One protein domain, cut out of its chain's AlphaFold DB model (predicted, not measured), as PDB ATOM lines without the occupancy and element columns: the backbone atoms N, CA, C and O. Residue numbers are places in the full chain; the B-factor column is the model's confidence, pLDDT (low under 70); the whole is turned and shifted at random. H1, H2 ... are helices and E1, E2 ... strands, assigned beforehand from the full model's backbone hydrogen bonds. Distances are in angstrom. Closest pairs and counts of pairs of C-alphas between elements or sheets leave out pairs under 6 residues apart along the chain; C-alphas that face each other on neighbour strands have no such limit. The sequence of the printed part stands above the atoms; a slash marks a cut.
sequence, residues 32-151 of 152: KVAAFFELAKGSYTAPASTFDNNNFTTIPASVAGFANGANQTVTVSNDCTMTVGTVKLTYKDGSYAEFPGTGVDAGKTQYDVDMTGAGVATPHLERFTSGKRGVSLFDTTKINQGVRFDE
ATOM      1  N   LYS A  32     119.351 110.060 187.067       77.25
ATOM      2  CA  LYS A  32     117.972 110.521 187.305       77.25
ATOM      3  C   LYS A  32     117.013 109.387 187.656       77.25
ATOM      4  O   LYS A  32     116.084 109.605 188.427       77.25
ATOM      5  N   VAL A  33     117.252 108.179 187.150       78.88
ATOM      6  CA  VAL A  33     116.361 107.044 187.406       78.88
ATOM      7  C   VAL A  33     116.536 106.520 188.821       78.88
ATOM      8  O   VAL A  33     115.545 106.311 189.513       78.88
ATOM      9  N   ALA A  34     117.775 106.399 189.301       80.00
ATOM     10  CA  ALA A  34     118.022 106.065 190.703       80.00
ATOM     11  C   ALA A  34     117.370 107.080 191.650       80.00
ATOM     12  O   ALA A  34     116.701 106.695 192.607       80.00
ATOM     13  N   ALA A  35     117.507 108.376 191.348       80.06
ATOM     14  CA  ALA A  35     116.857 109.434 192.115       80.06
ATOM     15  C   ALA A  35     115.324 109.319 192.067       80.06
ATOM     16  O   ALA A  35     114.669 109.417 193.101       80.06
ATOM     17  N   PHE A  36     114.745 109.057 190.895       82.88
ATOM     18  CA  PHE A  36     113.308 108.845 190.745       82.88
ATOM     19  C   PHE A  36     112.809 107.664 191.590       82.88
ATOM     20  O   PHE A  36     111.870 107.840 192.367       82.88
ATOM     21  N   PHE A  37     113.448 106.492 191.492       82.19
ATOM     22  CA  PHE A  37     113.047 105.294 192.236       82.19
ATOM     23  C   PHE A  37     113.257 105.437 193.741       82.19
ATOM     24  O   PHE A  37     112.393 105.010 194.502       82.19
ATOM     25  N   GLU A  38     114.340 106.077 194.186       84.12
ATOM     26  CA  GLU A  38     114.543 106.355 195.611       84.12
ATOM     27  C   GLU A  38     113.425 107.247 196.148       84.12
ATOM     28  O   GLU A  38     112.845 106.974 197.199       84.12
ATOM     29  N   LEU A  39     113.050 108.280 195.391       79.88
ATOM     30  CA  LEU A  39     111.961 109.146 195.799       79.88
ATOM     31  C   LEU A  39     110.598 108.416 195.708       79.88
ATOM     32  O   LEU A  39     109.692 108.776 196.461       79.88
ATOM     33  N   ALA A  40     110.396 107.501 194.751       83.69
ATOM     34  CA  ALA A  40     109.131 106.789 194.507       83.69
ATOM     35  C   ALA A  40     108.964 105.513 195.355       83.69
ATOM     36  O   ALA A  40     107.889 104.897 195.348       83.69
ATOM     37  N   LYS A  41     110.018 105.136 196.084       86.69
ATOM     38  CA  LYS A  41     110.117 103.946 196.924       86.69
ATOM     39  C   LYS A  41     108.924 103.794 197.854       86.69
ATOM     40  O   LYS A  41     108.437 104.744 198.466       86.69
ATOM     41  N   GLY A  42     108.500 102.549 198.018       89.38
ATOM     42  CA  GLY A  42     107.465 102.169 198.968       89.38
ATOM     43  C   GLY A  42     106.445 101.240 198.341       89.38
ATOM     44  O   GLY A  42     106.638 100.726 197.242       89.38
ATOM     45  N   SER A  43     105.352 101.028 199.063       91.25
ATOM     46  CA  SER A  43     104.274 100.145 198.641       91.25
ATOM     47  C   SER A  43     102.934 100.848 198.804       91.25
ATOM     48  O   SER A  43     102.735 101.566 199.785       91.25
ATOM     49  N   TYR A  44     102.038 100.674 197.839       91.00
ATOM     50  CA  TYR A  44     100.661 101.153 197.914       91.00
ATOM     51  C   TYR A  44      99.712 100.131 197.296       91.00
ATOM     52  O   TYR A  44     100.115  99.302 196.483       91.00
ATOM     53  N   THR A  45      98.450 100.162 197.717       91.31
ATOM     54  CA  THR A  45      97.401  99.319 197.139       91.31
ATOM     55  C   THR A  45      96.453 100.194 196.342       91.31
ATOM     56  O   THR A  45      95.956 101.187 196.870       91.31
ATOM     57  N   ALA A  46      96.214  99.821 195.090       89.62
ATOM     58  CA  ALA A  46      95.345 100.547 194.176       89.62
ATOM     59  C   ALA A  46      94.463  99.574 193.378       89.62
ATOM     60  O   ALA A  46      94.934  98.485 193.023       89.62
ATOM     61  N   PRO A  47      93.202  99.934 193.088       88.69
ATOM     62  CA  PRO A  47      92.380  99.188 192.148       88.69
ATOM     63  C   PRO A  47      92.866  99.416 190.712       88.69
ATOM     64  O   PRO A  47      93.293 100.516 190.362       88.69
ATOM     65  N   ALA A  48      92.744  98.395 189.866       86.69
ATOM     66  CA  ALA A  48      92.872  98.562 188.421       86.69
ATOM     67  C   ALA A  48      91.770  99.508 187.899       86.69
ATOM     68  O   ALA A  48      90.584  99.195 188.038       86.69
ATOM     69  N   SER A  49      92.144 100.658 187.324       81.06
ATOM     70  CA  SER A  49      91.209 101.684 186.824       81.06
ATOM     71  C   SER A  49      90.794 101.467 185.365       81.06
ATOM     72  O   SER A  49      89.683 101.820 184.973       81.06
ATOM     73  N   THR A  50      91.658 100.829 184.582       74.75
ATOM     74  CA  THR A  50      91.388 100.331 183.232       74.75
ATOM     75  C   THR A  50      91.862  98.886 183.163       74.75
ATOM     76  O   THR A  50      92.899  98.556 183.717       74.75
ATOM     77  N   PHE A  51      91.098  97.996 182.545       70.62
ATOM     78  CA  PHE A  51      91.512  96.632 182.233       70.62
ATOM     79  C   PHE A  51      90.828  96.223 180.945       70.62
ATOM     80  O   PHE A  51      89.604  96.067 180.908       70.62
ATOM     81  N   ASP A  52      91.632  96.049 179.906       70.06
ATOM     82  CA  ASP A  52      91.194  95.488 178.638       70.06
ATOM     83  C   ASP A  52      92.131  94.352 178.231       70.06
ATOM     84  O   ASP A  52      93.176  94.562 177.615       70.06
ATOM     85  N   ASN A  53      91.754  93.123 178.596       60.59
ATOM     86  CA  ASN A  53      92.517  91.936 178.226       60.59
ATOM     87  C   ASN A  53      92.253  91.416 176.821       60.59
ATOM     88  O   ASN A  53      92.981  90.528 176.373       60.59
ATOM     89  N   ASN A  54      91.255  91.954 176.121       62.50
ATOM     90  CA  ASN A  54      90.901  91.470 174.793       62.50
ATOM     91  C   ASN A  54      91.926  91.901 173.736       62.50
ATOM     92  O   ASN A  54      92.003  91.285 172.677       62.50
ATOM     93  N   ASN A  55      92.737  92.920 174.038       54.34
ATOM     94  CA  ASN A  55      93.729  93.487 173.125       54.34
ATOM     95  C   ASN A  55      95.183  93.094 173.452       54.34
ATOM     96  O   ASN A  55      96.116  93.552 172.792       54.34
ATOM     97  N   PHE A  56      95.414  92.212 174.430       55.19
ATOM     98  CA  PHE A  56      96.766  91.749 174.749       55.19
ATOM     99  C   PHE A  56      97.228  90.616 173.833       55.19
ATOM    100  O   PHE A  56      96.820  89.469 173.986       55.19
ATOM    101  N   THR A  57      98.156  90.921 172.923       55.19
ATOM    102  CA  THR A  57      98.841  89.917 172.085       55.19
ATOM    103  C   THR A  57     100.012  89.253 172.811       55.19
ATOM    104  O   THR A  57     100.181  88.039 172.723       55.19
ATOM    105  N   THR A  58     100.777  90.018 173.596       51.25
ATOM    106  CA  THR A  58     101.792  89.506 174.527       51.25
ATOM    107  C   THR A  58     101.886  90.403 175.753       51.25
ATOM    108  O   THR A  58     102.647  91.359 175.801       51.25
ATOM    109  N   ILE A  59     101.105  90.085 176.773       54.19
ATOM    110  CA  ILE A  59     101.299  90.596 178.128       54.19
ATOM    111  C   ILE A  59     101.705  89.412 179.007       54.19
ATOM    112  O   ILE A  59     101.196  88.310 178.776       54.19
ATOM    113  N   PRO A  60     102.608  89.576 179.997       52.56
ATOM    114  CA  PRO A  60     102.897  88.500 180.938       52.56
ATOM    115  C   PRO A  60     101.580  87.959 181.501       52.56
ATOM    116  O   PRO A  60     100.786  88.738 182.020       52.56
ATOM    117  N   ALA A  61     101.325  86.650 181.396       56.09
ATOM    118  CA  ALA A  61     100.041  86.034 181.775       56.09
ATOM    119  C   ALA A  61      99.572  86.409 183.197       56.09
ATOM    120  O   ALA A  61      98.383  86.397 183.502       56.09
ATOM    121  N   SER A  62     100.510  86.806 184.055       53.84
ATOM    122  CA  SER A  62     100.283  87.330 185.395       53.84
ATOM    123  C   SER A  62      99.552  88.685 185.460       53.84
ATOM    124  O   SER A  62      98.928  88.970 186.472       53.84
ATOM    125  N   VAL A  63      99.590  89.509 184.410       58.31
ATOM    126  CA  VAL A  63      98.836  90.777 184.301       58.31
ATOM    127  C   VAL A  63      97.419  90.535 183.761       58.31
ATOM    128  O   VAL A  63      96.494  91.258 184.116       58.31
ATOM    129  N   ALA A  64      97.207  89.474 182.969       55.34
ATOM    130  CA  ALA A  64      95.877  89.083 182.485       55.34
ATOM    131  C   ALA A  64      94.916  88.662 183.620       55.34
ATOM    132  O   ALA A  64      93.720  88.504 183.386       55.34
ATOM    133  N   GLY A  65      95.425  88.491 184.847       62.25
ATOM    134  CA  GLY A  65      94.628  88.239 186.048       62.25
ATOM    135  C   GLY A  65      94.061  89.492 186.729       62.25
ATOM    136  O   GLY A  65      93.302  89.355 187.689       62.25
ATOM    137  N   PHE A  66      94.407  90.705 186.289       75.69
ATOM    138  CA  PHE A  66      93.962  91.942 186.940       75.69
ATOM    139  C   PHE A  66      92.593  92.405 186.436       75.69
ATOM    140  O   PHE A  66      92.520  93.223 185.540       75.69
ATOM    141  N   ALA A  67      91.487  91.934 187.012       77.69
ATOM    142  CA  ALA A  67      90.160  92.445 186.639       77.69
ATOM    143  C   ALA A  67      89.972  93.942 186.990       77.69
ATOM    144  O   ALA A  67      90.546  94.426 187.965       77.69
ATOM    145  N   ASN A  68      89.112  94.660 186.250       81.19
ATOM    146  CA  ASN A  68      88.705  96.033 186.596       81.19
ATOM    147  C   ASN A  68      88.242  96.124 188.058       81.19
ATOM    148  O   ASN A  68      87.436  95.311 188.513       81.19
ATOM    149  N   GLY A  69      88.749  97.118 188.787       81.88
ATOM    150  CA  GLY A  69      88.462  97.317 190.208       81.88
ATOM    151  C   GLY A  69      89.182  96.352 191.158       81.88
ATOM    152  O   GLY A  69      89.069  96.516 192.373       81.88
ATOM    153  N   ALA A  70      89.934  95.363 190.661       85.56
ATOM    154  CA  ALA A  70      90.715  94.475 191.516       85.56
ATOM    155  C   ALA A  70      91.891  95.233 192.137       85.56
ATOM    156  O   ALA A  70      92.695  95.847 191.433       85.56
ATOM    157  N   ASN A  71      92.010  95.154 193.462       87.88
ATOM    158  CA  ASN A  71      93.110  95.769 194.193       87.88
ATOM    159  C   ASN A  71      94.412  95.001 193.976       87.88
ATOM    160  O   ASN A  71      94.456  93.782 194.148       87.88
ATOM    161  N   GLN A  72      95.476  95.734 193.665       87.94
ATOM    162  CA  GLN A  72      96.834  95.214 193.595       87.94
ATOM    163  C   GLN A  72      97.767  96.031 194.464       87.94
ATOM    164  O   GLN A  72      97.659  97.253 194.555       87.94
ATOM    165  N   THR A  73      98.712  95.338 195.088       89.81
ATOM    166  CA  THR A  73      99.825  95.985 195.767       89.81
ATOM    167  C   THR A  73     100.918  96.281 194.748       89.81
ATOM    168  O   THR A  73     101.462  95.368 194.123       89.81
ATOM    169  N   VAL A  74     101.243  97.562 194.600       89.06
ATOM    170  CA  VAL A  74     102.361  98.072 193.810       89.06
ATOM    171  C   VAL A  74     103.505  98.379 194.764       89.06
ATOM    172  O   VAL A  74     103.346  99.162 195.695       89.06
ATOM    173  N   THR A  75     104.664  97.768 194.541       90.31
ATOM    174  CA  THR A  75     105.878  97.981 195.335       90.31
ATOM    175  C   THR A  75     107.003  98.470 194.441       90.31
ATOM    176  O   THR A  75     107.348  97.810 193.465       90.31
ATOM    177  N   VAL A  76     107.584  99.612 194.792       88.25
ATOM    178  CA  VAL A  76     108.722 100.227 194.106       88.25
ATOM    179  C   VAL A  76     109.954 100.083 194.992       88.25
ATOM    180  O   VAL A  76     109.972 100.566 196.130       88.25
ATOM    181  N   SER A  77     110.972  99.405 194.468       85.62
ATOM    182  CA  SER A  77     112.227  99.109 195.157       85.62
ATOM    183  C   SER A  77     113.352 100.025 194.672       85.62
ATOM    184  O   SER A  77     113.332 100.536 193.555       85.62
ATOM    185  N   ASN A  78     114.371 100.216 195.508       79.38
ATOM    186  CA  ASN A  78     115.530 101.059 195.194       79.38
ATOM    187  C   ASN A  78     116.536 100.402 194.227       79.38
ATOM    188  O   ASN A  78     117.479 101.052 193.792       79.38
ATOM    189  N   ASP A  79     116.340  99.131 193.870       78.94
ATOM    190  CA  ASP A  79     117.112  98.416 192.847       78.94
ATOM    191  C   ASP A  79     116.550  98.627 191.427       78.94
ATOM    192  O   ASP A  79     116.886  97.885 190.504       78.94
ATOM    193  N   CYS A  80     115.686  99.635 191.249       80.94
ATOM    194  CA  CYS A  80     114.954  99.917 190.015       80.94
ATOM    195  C   CYS A  80     114.118  98.745 189.502       80.94
ATOM    196  O   CYS A  80     113.930  98.534 188.298       80.94
ATOM    197  N   THR A  81     113.573  97.998 190.458       83.50
ATOM    198  CA  THR A  81     112.521  97.030 190.208       83.50
ATOM    199  C   THR A  81     111.200  97.530 190.772       83.50
ATOM    200  O   THR A  81     111.130  98.238 191.780       83.50
ATOM    201  N   MET A  82     110.130  97.152 190.091       85.69
ATOM    202  CA  MET A  82     108.765  97.391 190.522       85.69
ATOM    203  C   MET A  82     108.023  96.069 190.501       85.69
ATOM    204  O   MET A  82     108.183  95.279 189.575       85.69
ATOM    205  N   THR A  83     107.201  95.823 191.510       86.12
ATOM    206  CA  THR A  83     106.346  94.641 191.567       86.12
ATOM    207  C   THR A  83     104.890  95.066 191.655       86.12
ATOM    208  O   THR A  83     104.546  95.865 192.520       86.12
ATOM    209  N   VAL A  84     104.038  94.540 190.779       84.50
ATOM    210  CA  VAL A  84     102.579  94.715 190.815       84.50
ATOM    211  C   VAL A  84     101.961  93.341 191.037       84.50
ATOM    212  O   VAL A  84     102.020  92.490 190.150       84.50
ATOM    213  N   GLY A  85     101.429  93.084 192.232       82.94
ATOM    214  CA  GLY A  85     100.987  91.739 192.610       82.94
ATOM    215  C   GLY A  85     102.135  90.728 192.490       82.94
ATOM    216  O   GLY A  85     103.124  90.816 193.212       82.94
ATOM    217  N   THR A  86     102.031  89.778 191.557       75.94
ATOM    218  CA  THR A  86     103.088  88.787 191.271       75.94
ATOM    219  C   THR A  86     104.000  89.174 190.101       75.94
ATOM    220  O   THR A  86     104.889  88.407 189.736       75.94
ATOM    221  N   VAL A  87     103.772  90.325 189.462       76.50
ATOM    222  CA  VAL A  87     104.492  90.756 188.256       76.50
ATOM    223  C   VAL A  87     105.676  91.611 188.650       76.50
ATOM    224  O   VAL A  87     105.483  92.715 189.146       76.50
ATOM    225  N   LYS A  88     106.894  91.136 188.390       80.50
ATOM    226  CA  LYS A  88     108.110  91.934 188.555       80.50
ATOM    227  C   LYS A  88     108.503  92.568 187.225       80.50
ATOM    228  O   LYS A  88     108.718  91.873 186.237       80.50
ATOM    229  N   LEU A  89     108.630  93.885 187.232       77.69
ATOM    230  CA  LEU A  89     109.114  94.708 186.136       77.69
ATOM    231  C   LEU A  89     110.447  95.321 186.535       77.69
ATOM    232  O   LEU A  89     110.704  95.602 187.707       77.69
ATOM    233  N   THR A  90     111.326  95.489 185.561       78.25
ATOM    234  CA  THR A  90     112.685  95.960 185.796       78.25
ATOM    235  C   THR A  90     112.996  97.069 184.819       78.25
ATOM    236  O   THR A  90     112.713  96.943 183.635       78.25
ATOM    237  N   TYR A  91     113.555  98.158 185.325       73.19
ATOM    238  CA  TYR A  91     113.924  99.302 184.513       73.19
ATOM    239  C   TYR A  91     114.908  98.951 183.382       73.19
ATOM    240  O   TYR A  91     115.727  98.029 183.502       73.19
ATOM    241  N   LYS A  92     114.887  99.748 182.308       68.00
ATOM    242  CA  LYS A  92     115.950  99.773 181.303       68.00
ATOM    243  C   LYS A  92     116.550 101.163 181.135       68.00
ATOM    244  O   LYS A  92     115.827 102.121 180.867       68.00
ATOM    245  N   ASP A  93     117.878 101.216 181.210       56.47
ATOM    246  CA  ASP A  93     118.667 102.449 181.198       56.47
ATOM    247  C   ASP A  93     118.342 103.412 180.042       56.47
ATOM    248  O   ASP A  93     117.892 102.985 178.977       56.47
ATOM    249  N   GLY A  94     118.498 104.716 180.291       57.06
ATOM    250  CA  GLY A  94     118.159 105.814 179.371       57.06
ATOM    251  C   GLY A  94     116.662 106.130 179.211       57.06
ATOM    252  O   GLY A  94     116.306 107.199 178.724       57.06
ATOM    253  N   SER A  95     115.755 105.261 179.667       71.06
ATOM    254  CA  SER A  95     114.320 105.371 179.345       71.06
ATOM    255  C   SER A  95     113.517 106.215 180.355       71.06
ATOM    256  O   SER A  95     112.552 105.733 180.951       71.06
ATOM    257  N   TYR A  96     113.949 107.459 180.589       76.81
ATOM    258  CA  TYR A  96     113.319 108.424 181.506       76.81
ATOM    259  C   TYR A  96     112.883 109.689 180.763       76.81
ATOM    260  O   TYR A  96     113.659 110.252 179.990       76.81
ATOM    261  N   ALA A  97     111.683 110.190 181.052       81.69
ATOM    262  CA  ALA A  97     111.226 111.476 180.539       81.69
ATOM    263  C   ALA A  97     110.466 112.295 181.579       81.69
ATOM    264  O   ALA A  97     109.931 111.779 182.558       81.69
ATOM    265  N   GLU A  98     110.415 113.597 181.318       84.19
ATOM    266  CA  GLU A  98     109.686 114.576 182.113       84.19
ATOM    267  C   GLU A  98     108.635 115.219 181.207       84.19
ATOM    268  O   GLU A  98     108.969 115.798 180.171       84.19
ATOM    269  N   PHE A  99     107.368 115.118 181.593       82.12
ATOM    270  CA  PHE A  99     106.237 115.653 180.849       82.12
ATOM    271  C   PHE A  99     105.436 116.625 181.714       82.12
ATOM    272  O   PHE A  99     105.367 116.469 182.936       82.12
ATOM    273  N   PRO A 100     104.778 117.630 181.119       81.44
ATOM    274  CA  PRO A 100     103.703 118.314 181.815       81.44
ATOM    275  C   PRO A 100     102.567 117.315 182.085       81.44
ATOM    276  O   PRO A 100     102.123 116.614 181.177       81.44
ATOM    277  N   GLY A 101     102.096 117.261 183.329       76.50
ATOM    278  CA  GLY A 101     100.934 116.465 183.706       76.50
ATOM    279  C   GLY A 101      99.695 116.911 182.931       76.50
ATOM    280  O   GLY A 101      99.546 118.084 182.570       76.50
ATOM    281  N   THR A 102      98.797 115.967 182.665       76.38
ATOM    282  CA  THR A 102      97.572 116.199 181.889       76.38
ATOM    283  C   THR A 102      96.330 115.819 182.697       76.38
ATOM    284  O   THR A 102      96.423 115.189 183.749       76.38
ATOM    285  N   GLY A 103      95.146 116.241 182.240       79.25
ATOM    286  CA  GLY A 103      93.879 115.900 182.893       79.25
ATOM    287  C   GLY A 103      93.817 116.357 184.354       79.25
ATOM    288  O   GLY A 103      93.956 117.546 184.643       79.25
ATOM    289  N   VAL A 104      93.611 115.408 185.271       73.31
ATOM    290  CA  VAL A 104      93.529 115.660 186.724       73.31
ATOM    291  C   VAL A 104      94.859 116.105 187.348       73.31
ATOM    292  O   VAL A 104      94.866 116.643 188.455       73.31
ATOM    293  N   ASP A 105      95.971 115.942 186.627       74.25
ATOM    294  CA  ASP A 105      97.318 116.330 187.050       74.25
ATOM    295  C   ASP A 105      97.864 117.555 186.297       74.25
ATOM    296  O   ASP A 105      99.061 117.848 186.351       74.25
ATOM    297  N   ALA A 106      96.996 118.315 185.619       78.00
ATOM    298  CA  ALA A 106      97.377 119.557 184.953       78.00
ATOM    299  C   ALA A 106      98.089 120.537 185.910       78.00
ATOM    300  O   ALA A 106      97.639 120.790 187.029       78.00
ATOM    301  N   GLY A 107      99.213 121.104 185.456       74.75
ATOM    302  CA  GLY A 107     100.055 122.016 186.246       74.75
ATOM    303  C   GLY A 107     101.096 121.325 187.136       74.75
ATOM    304  O   GLY A 107     101.879 122.008 187.794       74.75
ATOM    305  N   LYS A 108     101.139 119.989 187.144       80.06
ATOM    306  CA  LYS A 108     102.201 119.194 187.775       80.06
ATOM    307  C   LYS A 108     103.214 118.737 186.724       80.06
ATOM    308  O   LYS A 108     102.906 118.734 185.536       80.06
ATOM    309  N   THR A 109     104.400 118.311 187.154       80.88
ATOM    310  CA  THR A 109     105.333 117.584 186.275       80.88
ATOM    311  C   THR A 109     105.161 116.095 186.525       80.88
ATOM    312  O   THR A 109     105.158 115.669 187.681       80.88
ATOM    313  N   GLN A 110     104.986 115.342 185.449       81.44
ATOM    314  CA  GLN A 110     104.961 113.891 185.402       81.44
ATOM    315  C   GLN A 110     106.351 113.385 185.016       81.44
ATOM    316  O   GLN A 110     106.982 113.900 184.095       81.44
ATOM    317  N   TYR A 111     106.825 112.381 185.734       82.06
ATOM    318  CA  TYR A 111     108.094 111.715 185.498       82.06
ATOM    319  C   TYR A 111     107.816 110.266 185.128       82.06
ATOM    320  O   TYR A 111     107.241 109.547 185.946       82.06
ATOM    321  N   ASP A 112     108.247 109.855 183.940       82.81
ATOM    322  CA  ASP A 112     107.966 108.532 183.393       82.81
ATOM    323  C   ASP A 112     109.240 107.726 183.259       82.81
ATOM    324  O   ASP A 112     110.247 108.203 182.732       82.81
ATOM    325  N   VAL A 113     109.165 106.471 183.689       78.75
ATOM    326  CA  VAL A 113     110.243 105.506 183.518       78.75
ATOM    327  C   VAL A 113     109.738 104.263 182.799       78.75
ATOM    328  O   VAL A 113     108.862 103.574 183.315       78.75
ATOM    329  N   ASP A 114     110.316 103.961 181.634       76.06
ATOM    330  CA  ASP A 114     110.004 102.763 180.847       76.06
ATOM    331  C   ASP A 114     110.692 101.511 181.423       76.06
ATOM    332  O   ASP A 114     111.897 101.454 181.682       76.06
ATOM    333  N   MET A 115     109.864 100.493 181.644       73.19
ATOM    334  CA  MET A 115     110.200  99.238 182.313       73.19
ATOM    335  C   MET A 115     110.374  98.064 181.342       73.19
ATOM    336  O   MET A 115     110.605  96.934 181.768       73.19
ATOM    337  N   THR A 116     110.210  98.285 180.040       66.50
ATOM    338  CA  THR A 116     110.411  97.263 178.998       66.50
ATOM    339  C   THR A 116     111.472  97.656 177.989       66.50
ATOM    340  O   THR A 116     112.009  96.806 177.272       66.50
ATOM    341  N   GLY A 117     111.819  98.939 177.954       61.59
ATOM    342  CA  GLY A 117     112.795  99.464 177.032       61.59
ATOM    343  C   GLY A 117     112.317  99.639 175.618       61.59
ATOM    344  O   GLY A 117     113.140  99.590 174.698       61.59
ATOM    345  N   ALA A 118     111.007  99.694 175.445       61.12
ATOM    346  CA  ALA A 118     110.371  99.820 174.159       61.12
ATOM    347  C   ALA A 118     110.106 101.297 173.808       61.12
ATOM    348  O   ALA A 118     109.577 101.574 172.731       61.12
ATOM    349  N   GLY A 119     110.514 102.223 174.673       64.75
ATOM    350  CA  GLY A 119     110.273 103.650 174.572       64.75
ATOM    351  C   GLY A 119     109.439 104.136 175.751       64.75
ATOM    352  O   GLY A 119     108.605 103.415 176.307       64.75
ATOM    353  N   VAL A 120     109.656 105.400 176.110       60.69
ATOM    354  CA  VAL A 120     108.821 106.101 177.081       60.69
ATOM    355  C   VAL A 120     107.366 106.030 176.603       60.69
ATOM    356  O   VAL A 120     107.108 106.269 175.427       60.69
ATOM    357  N   ALA A 121     106.459 105.672 177.517       60.47
ATOM    358  CA  ALA A 121     105.041 105.340 177.327       60.47
ATOM    359  C   ALA A 121     104.657 103.846 177.358       60.47
ATOM    360  O   ALA A 121     103.460 103.585 177.385       60.47
ATOM    361  N   THR A 122     105.565 102.859 177.478       68.00
ATOM    362  CA  THR A 122     105.123 101.439 177.473       68.00
ATOM    363  C   THR A 122     105.918 100.452 178.322       68.00
ATOM    364  O   THR A 122     107.093 100.229 178.061       68.00
ATOM    365  N   PRO A 123     105.200  99.630 179.110       74.50
ATOM    366  CA  PRO A 123     104.935  99.829 180.537       74.50
ATOM    367  C   PRO A 123     105.810 100.864 181.231       74.50
ATOM    368  O   PRO A 123     107.032 100.830 181.103       74.50
ATOM    369  N   HIS A 124     105.196 101.731 182.027       81.94
ATOM    370  CA  HIS A 124     105.935 102.761 182.738       81.94
ATOM    371  C   HIS A 124     105.404 103.020 184.151       81.94
ATOM    372  O   HIS A 124     104.237 102.769 184.467       81.94
ATOM    373  N   LEU A 125     106.307 103.500 185.002       85.06
ATOM    374  CA  LEU A 125     106.002 104.050 186.319       85.06
ATOM    375  C   LEU A 125     106.002 105.574 186.197       85.06
ATOM    376  O   LEU A 125     107.008 106.159 185.800       85.06
ATOM    377  N   GLU A 126     104.873 106.180 186.539       86.31
ATOM    378  CA  GLU A 126     104.649 107.621 186.565       86.31
ATOM    379  C   GLU A 126     104.788 108.131 188.000       86.31
ATOM    380  O   GLU A 126     104.304 107.517 188.965       86.31
ATOM    381  N   ARG A 127     105.368 109.317 188.157       85.00
ATOM    382  CA  ARG A 127     105.212 110.092 189.384       85.00
ATOM    383  C   ARG A 127     104.983 111.558 189.103       85.00
ATOM    384  O   ARG A 127     105.715 112.169 188.335       85.00
ATOM    385  N   PHE A 128     104.037 112.142 189.822       82.31
ATOM    386  CA  PHE A 128     103.752 113.565 189.751       82.31
ATOM    387  C   PHE A 128     104.509 114.346 190.828       82.31
ATOM    388  O   PHE A 128     104.754 113.842 191.927       82.31
ATOM    389  N   THR A 129     104.799 115.625 190.579       80.94
ATOM    390  CA  THR A 129     105.402 116.537 191.576       80.94
ATOM    391  C   THR A 129     104.587 116.673 192.864       80.94
ATOM    392  O   THR A 129     105.140 117.036 193.898       80.94
ATOM    393  N   SER A 130     103.296 116.320 192.847       78.44
ATOM    394  CA  SER A 130     102.463 116.215 194.055       78.44
ATOM    395  C   SER A 130     102.756 114.988 194.927       78.44
ATOM    396  O   SER A 130     102.084 114.788 195.931       78.44
ATOM    397  N   GLY A 131     103.685 114.118 194.533       79.19
ATOM    398  CA  GLY A 131     104.038 112.892 195.247       79.19
ATOM    399  C   GLY A 131     103.265 111.650 194.801       79.19
ATOM    400  O   GLY A 131     103.823 110.562 194.927       79.19
ATOM    401  N   LYS A 132     102.059 111.818 194.233       85.19
ATOM    402  CA  LYS A 132     101.217 110.741 193.676       85.19
ATOM    403  C   LYS A 132     101.946 109.911 192.620       85.19
ATOM    404  O   LYS A 132     102.672 110.462 191.788       85.19
ATOM    405  N   ARG A 133     101.703 108.602 192.647       87.44
ATOM    406  CA  ARG A 133     102.276 107.609 191.732       87.44
ATOM    407  C   ARG A 133     101.192 106.955 190.880       87.44
ATOM    408  O   ARG A 133     100.074 106.758 191.349       87.44
ATOM    409  N   GLY A 134     101.560 106.586 189.660       87.69
ATOM    410  CA  GLY A 134     100.720 105.823 188.745       87.69
ATOM    411  C   GLY A 134     101.541 104.749 188.045       87.69
ATOM    412  O   GLY A 134     102.724 104.937 187.784       87.69
ATOM    413  N   VAL A 135     100.945 103.598 187.760       87.25
ATOM    414  CA  VAL A 135     101.577 102.549 186.954       87.25
ATOM    415  C   VAL A 135     100.671 102.201 185.804       87.25
ATOM    416  O   VAL A 135      99.529 101.801 186.020       87.25
ATOM    417  N   SER A 136     101.217 102.281 184.599       85.38
ATOM    418  CA  SER A 136     100.516 101.940 183.371       85.38
ATOM    419  C   SER A 136     101.219 100.764 182.700       85.38
ATOM    420  O   SER A 136     102.404 100.834 182.371       85.38
ATOM    421  N   LEU A 137     100.495  99.669 182.484       80.94
ATOM    422  CA  LEU A 137     100.965  98.498 181.746       80.94
ATOM    423  C   LEU A 137     100.302  98.487 180.368       80.94
ATOM    424  O   LEU A 137      99.087  98.638 180.262       80.94
ATOM    425  N   PHE A 138     101.100  98.304 179.320       75.25
ATOM    426  CA  PHE A 138     100.665  98.347 177.922       75.25
ATOM    427  C   PHE A 138     100.895  97.004 177.244       75.25
ATOM    428  O   PHE A 138     101.737  96.213 177.678       75.25
ATOM    429  N   ASP A 139     100.165  96.775 176.155       61.81
ATOM    430  CA  ASP A 139     100.487  95.701 175.225       61.81
ATOM    431  C   ASP A 139     101.838  95.952 174.514       61.81
ATOM    432  O   ASP A 139     102.369  97.065 174.473       61.81
ATOM    433  N   THR A 140     102.406  94.904 173.922       53.97
ATOM    434  CA  THR A 140     103.674  94.954 173.167       53.97
ATOM    435  C   THR A 140     103.590  95.665 171.818       53.97
ATOM    436  O   THR A 140     104.629  95.996 171.248       53.97
ATOM    437  N   THR A 141     102.384  95.877 171.285       58.22
ATOM    438  CA  THR A 141     102.138  96.677 170.072       58.22
ATOM    439  C   THR A 141     102.040  98.176 170.355       58.22
ATOM    440  O   THR A 141     102.149  98.960 169.416       58.22
ATOM    441  N   LYS A 142     101.981  98.571 171.635       59.31
ATOM    442  CA  LYS A 142     102.136  99.937 172.153       59.31
ATOM    443  C   LYS A 142     100.979 100.887 171.857       59.31
ATOM    444  O   LYS A 142     101.179 102.097 171.871       59.31
ATOM    445  N   ILE A 143      99.789 100.364 171.568       58.44
ATOM    446  CA  ILE A 143      98.667 101.204 171.118       58.44
ATOM    447  C   ILE A 143      97.629 101.395 172.223       58.44
ATOM    448  O   ILE A 143      97.060 102.478 172.327       58.44
ATOM    449  N   ASN A 144      97.424 100.397 173.089       63.41
ATOM    450  CA  ASN A 144      96.387 100.462 174.113       63.41
ATOM    451  C   ASN A 144      96.967 100.310 175.524       63.41
ATOM    452  O   ASN A 144      97.748  99.395 175.809       63.41
ATOM    453  N   GLN A 145      96.567 101.218 176.421       74.06
ATOM    454  CA  GLN A 145      96.798 101.037 177.850       74.06
ATOM    455  C   GLN A 145      95.987  99.833 178.304       74.06
ATOM    456  O   GLN A 145      94.764  99.799 178.202       74.06
ATOM    457  N   GLY A 146      96.710  98.848 178.800       72.31
ATOM    458  CA  GLY A 146      96.156  97.588 179.210       72.31
ATOM    459  C   GLY A 146      95.546  97.615 180.593       72.31
ATOM    460  O   GLY A 146      94.426  97.155 180.795       72.31
ATOM    461  N   VAL A 147      96.334  98.109 181.545       81.44
ATOM    462  CA  VAL A 147      95.889  98.331 182.912       81.44
ATOM    463  C   VAL A 147      96.609  99.502 183.550       81.44
ATOM    464  O   VAL A 147      97.804  99.698 183.320       81.44
ATOM    465  N   ARG A 148      95.879 100.263 184.364       87.69
ATOM    466  CA  ARG A 148      96.411 101.376 185.148       87.69
ATOM    467  C   ARG A 148      96.096 101.207 186.630       87.69
ATOM    468  O   ARG A 148      95.001 100.783 186.994       87.69
ATOM    469  N   PHE A 149      97.067 101.545 187.470       88.44
ATOM    470  CA  PHE A 149      96.956 101.585 188.925       88.44
ATOM    471  C   PHE A 149      97.387 102.965 189.403       88.44
ATOM    472  O   PHE A 149      98.562 103.311 189.282       88.44
ATOM    473  N   ASP A 150      96.455 103.740 189.946       88.62
ATOM    474  CA  ASP A 150      96.733 105.072 190.479       88.62
ATOM    475  C   ASP A 150      96.708 105.049 192.002       88.62
ATOM    476  O   ASP A 150      95.814 104.464 192.619       88.62
ATOM    477  N   GLU A 151      97.687 105.702 192.617       86.44
ATOM    478  CA  GLU A 151      97.670 105.927 194.053       86.44
ATOM    479  C   GLU A 151      96.439 106.779 194.439       86.44
ATOM    480  O   GLU A 151      96.212 107.830 193.818       86.44
TER     481      GLU A 151
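Overview. This is residues 32 to 151 of the 152 residues of an uncharacterized protein of Burkholderiales bacterium PBB5 (UniProt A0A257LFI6). One nine-stranded sheet curls and folds back on itself like part of a barrel, its leaf E4, E3, E2 facing its leaf E9, E8, E7, E6, E5 across the hinge strand E1; the ring stays open between the edge strands E4 and E5. The short helix H1 packs on the sheet near E7 and E6, with its last residue close to the end of E2. The printed part has 120 residues, with one named helix followed by nine named strands; the sheet's order is E4, E3, E2, E1, E9, E8, E7, E6, E5, all antiparallel, and the class is mostly strand. The whole is compact, with a radius of gyration of the C-alphas of 13.2 A, and spans 34 by 29 by 26 A.

Along the chain. H1, residues 32 to 40, begins at C-alpha 32 (117.972, 110.521, 187.305) and is 12.0 A long. E1, residues 42 to 51, is the longest strand at 23.8 A and bends by 59 degrees at residue 45. E2 is residues 71 to 76, 16.2 A, E3 residues 81 to 84 and E4 residues 87 to 90. E5 is residues 96 to 100, E6 residues 109 to 114, 16.5 A, and E7 residues 124 to 128. E8, residues 133 to 138, is 16.7 A long, and E9, residues 145 to 150, ends at C-alpha 150 (96.733, 105.072, 190.479).

Arrangement. The sheet is strongly twisted and holds two meanders, each strand the antiparallel neighbour of the one before: E1 to E4 and E5 to E9. E1 pairs with E2 over residues 42 to 47, with N 44 and O 74 at 2.9 A, and with E9 over residues 48 to 51, with N 49 and O 148 at 2.9 A. In the hairpin E3 and E4, N 84 and O 87 are 2.8 A apart; in the hairpin E6 and E7, N 111 and O 127 are 2.8 A apart. E4 and E5 are apart. H1 is on the sheet at a height of 7.9 A, only just over E7 alone; the closest C-alphas of H1 and E7 are those of Ala 40 and Arg 127, 7.2 A apart. Every O i to N i+4 pair in H1 is within hydrogen-bond range.

Size, cuts and confidence. The C-alphas of Ala 61 and Gly 107, the two farthest apart, are 36.3 A from each other. The printed part has no cut. The link from E1 to E2, residues 52 to 70, is long. The mean pLDDT of the printed part is 76.2; residues 53 to 65, 92 to 94, 116 to 122 and 139 to 144 are under 70.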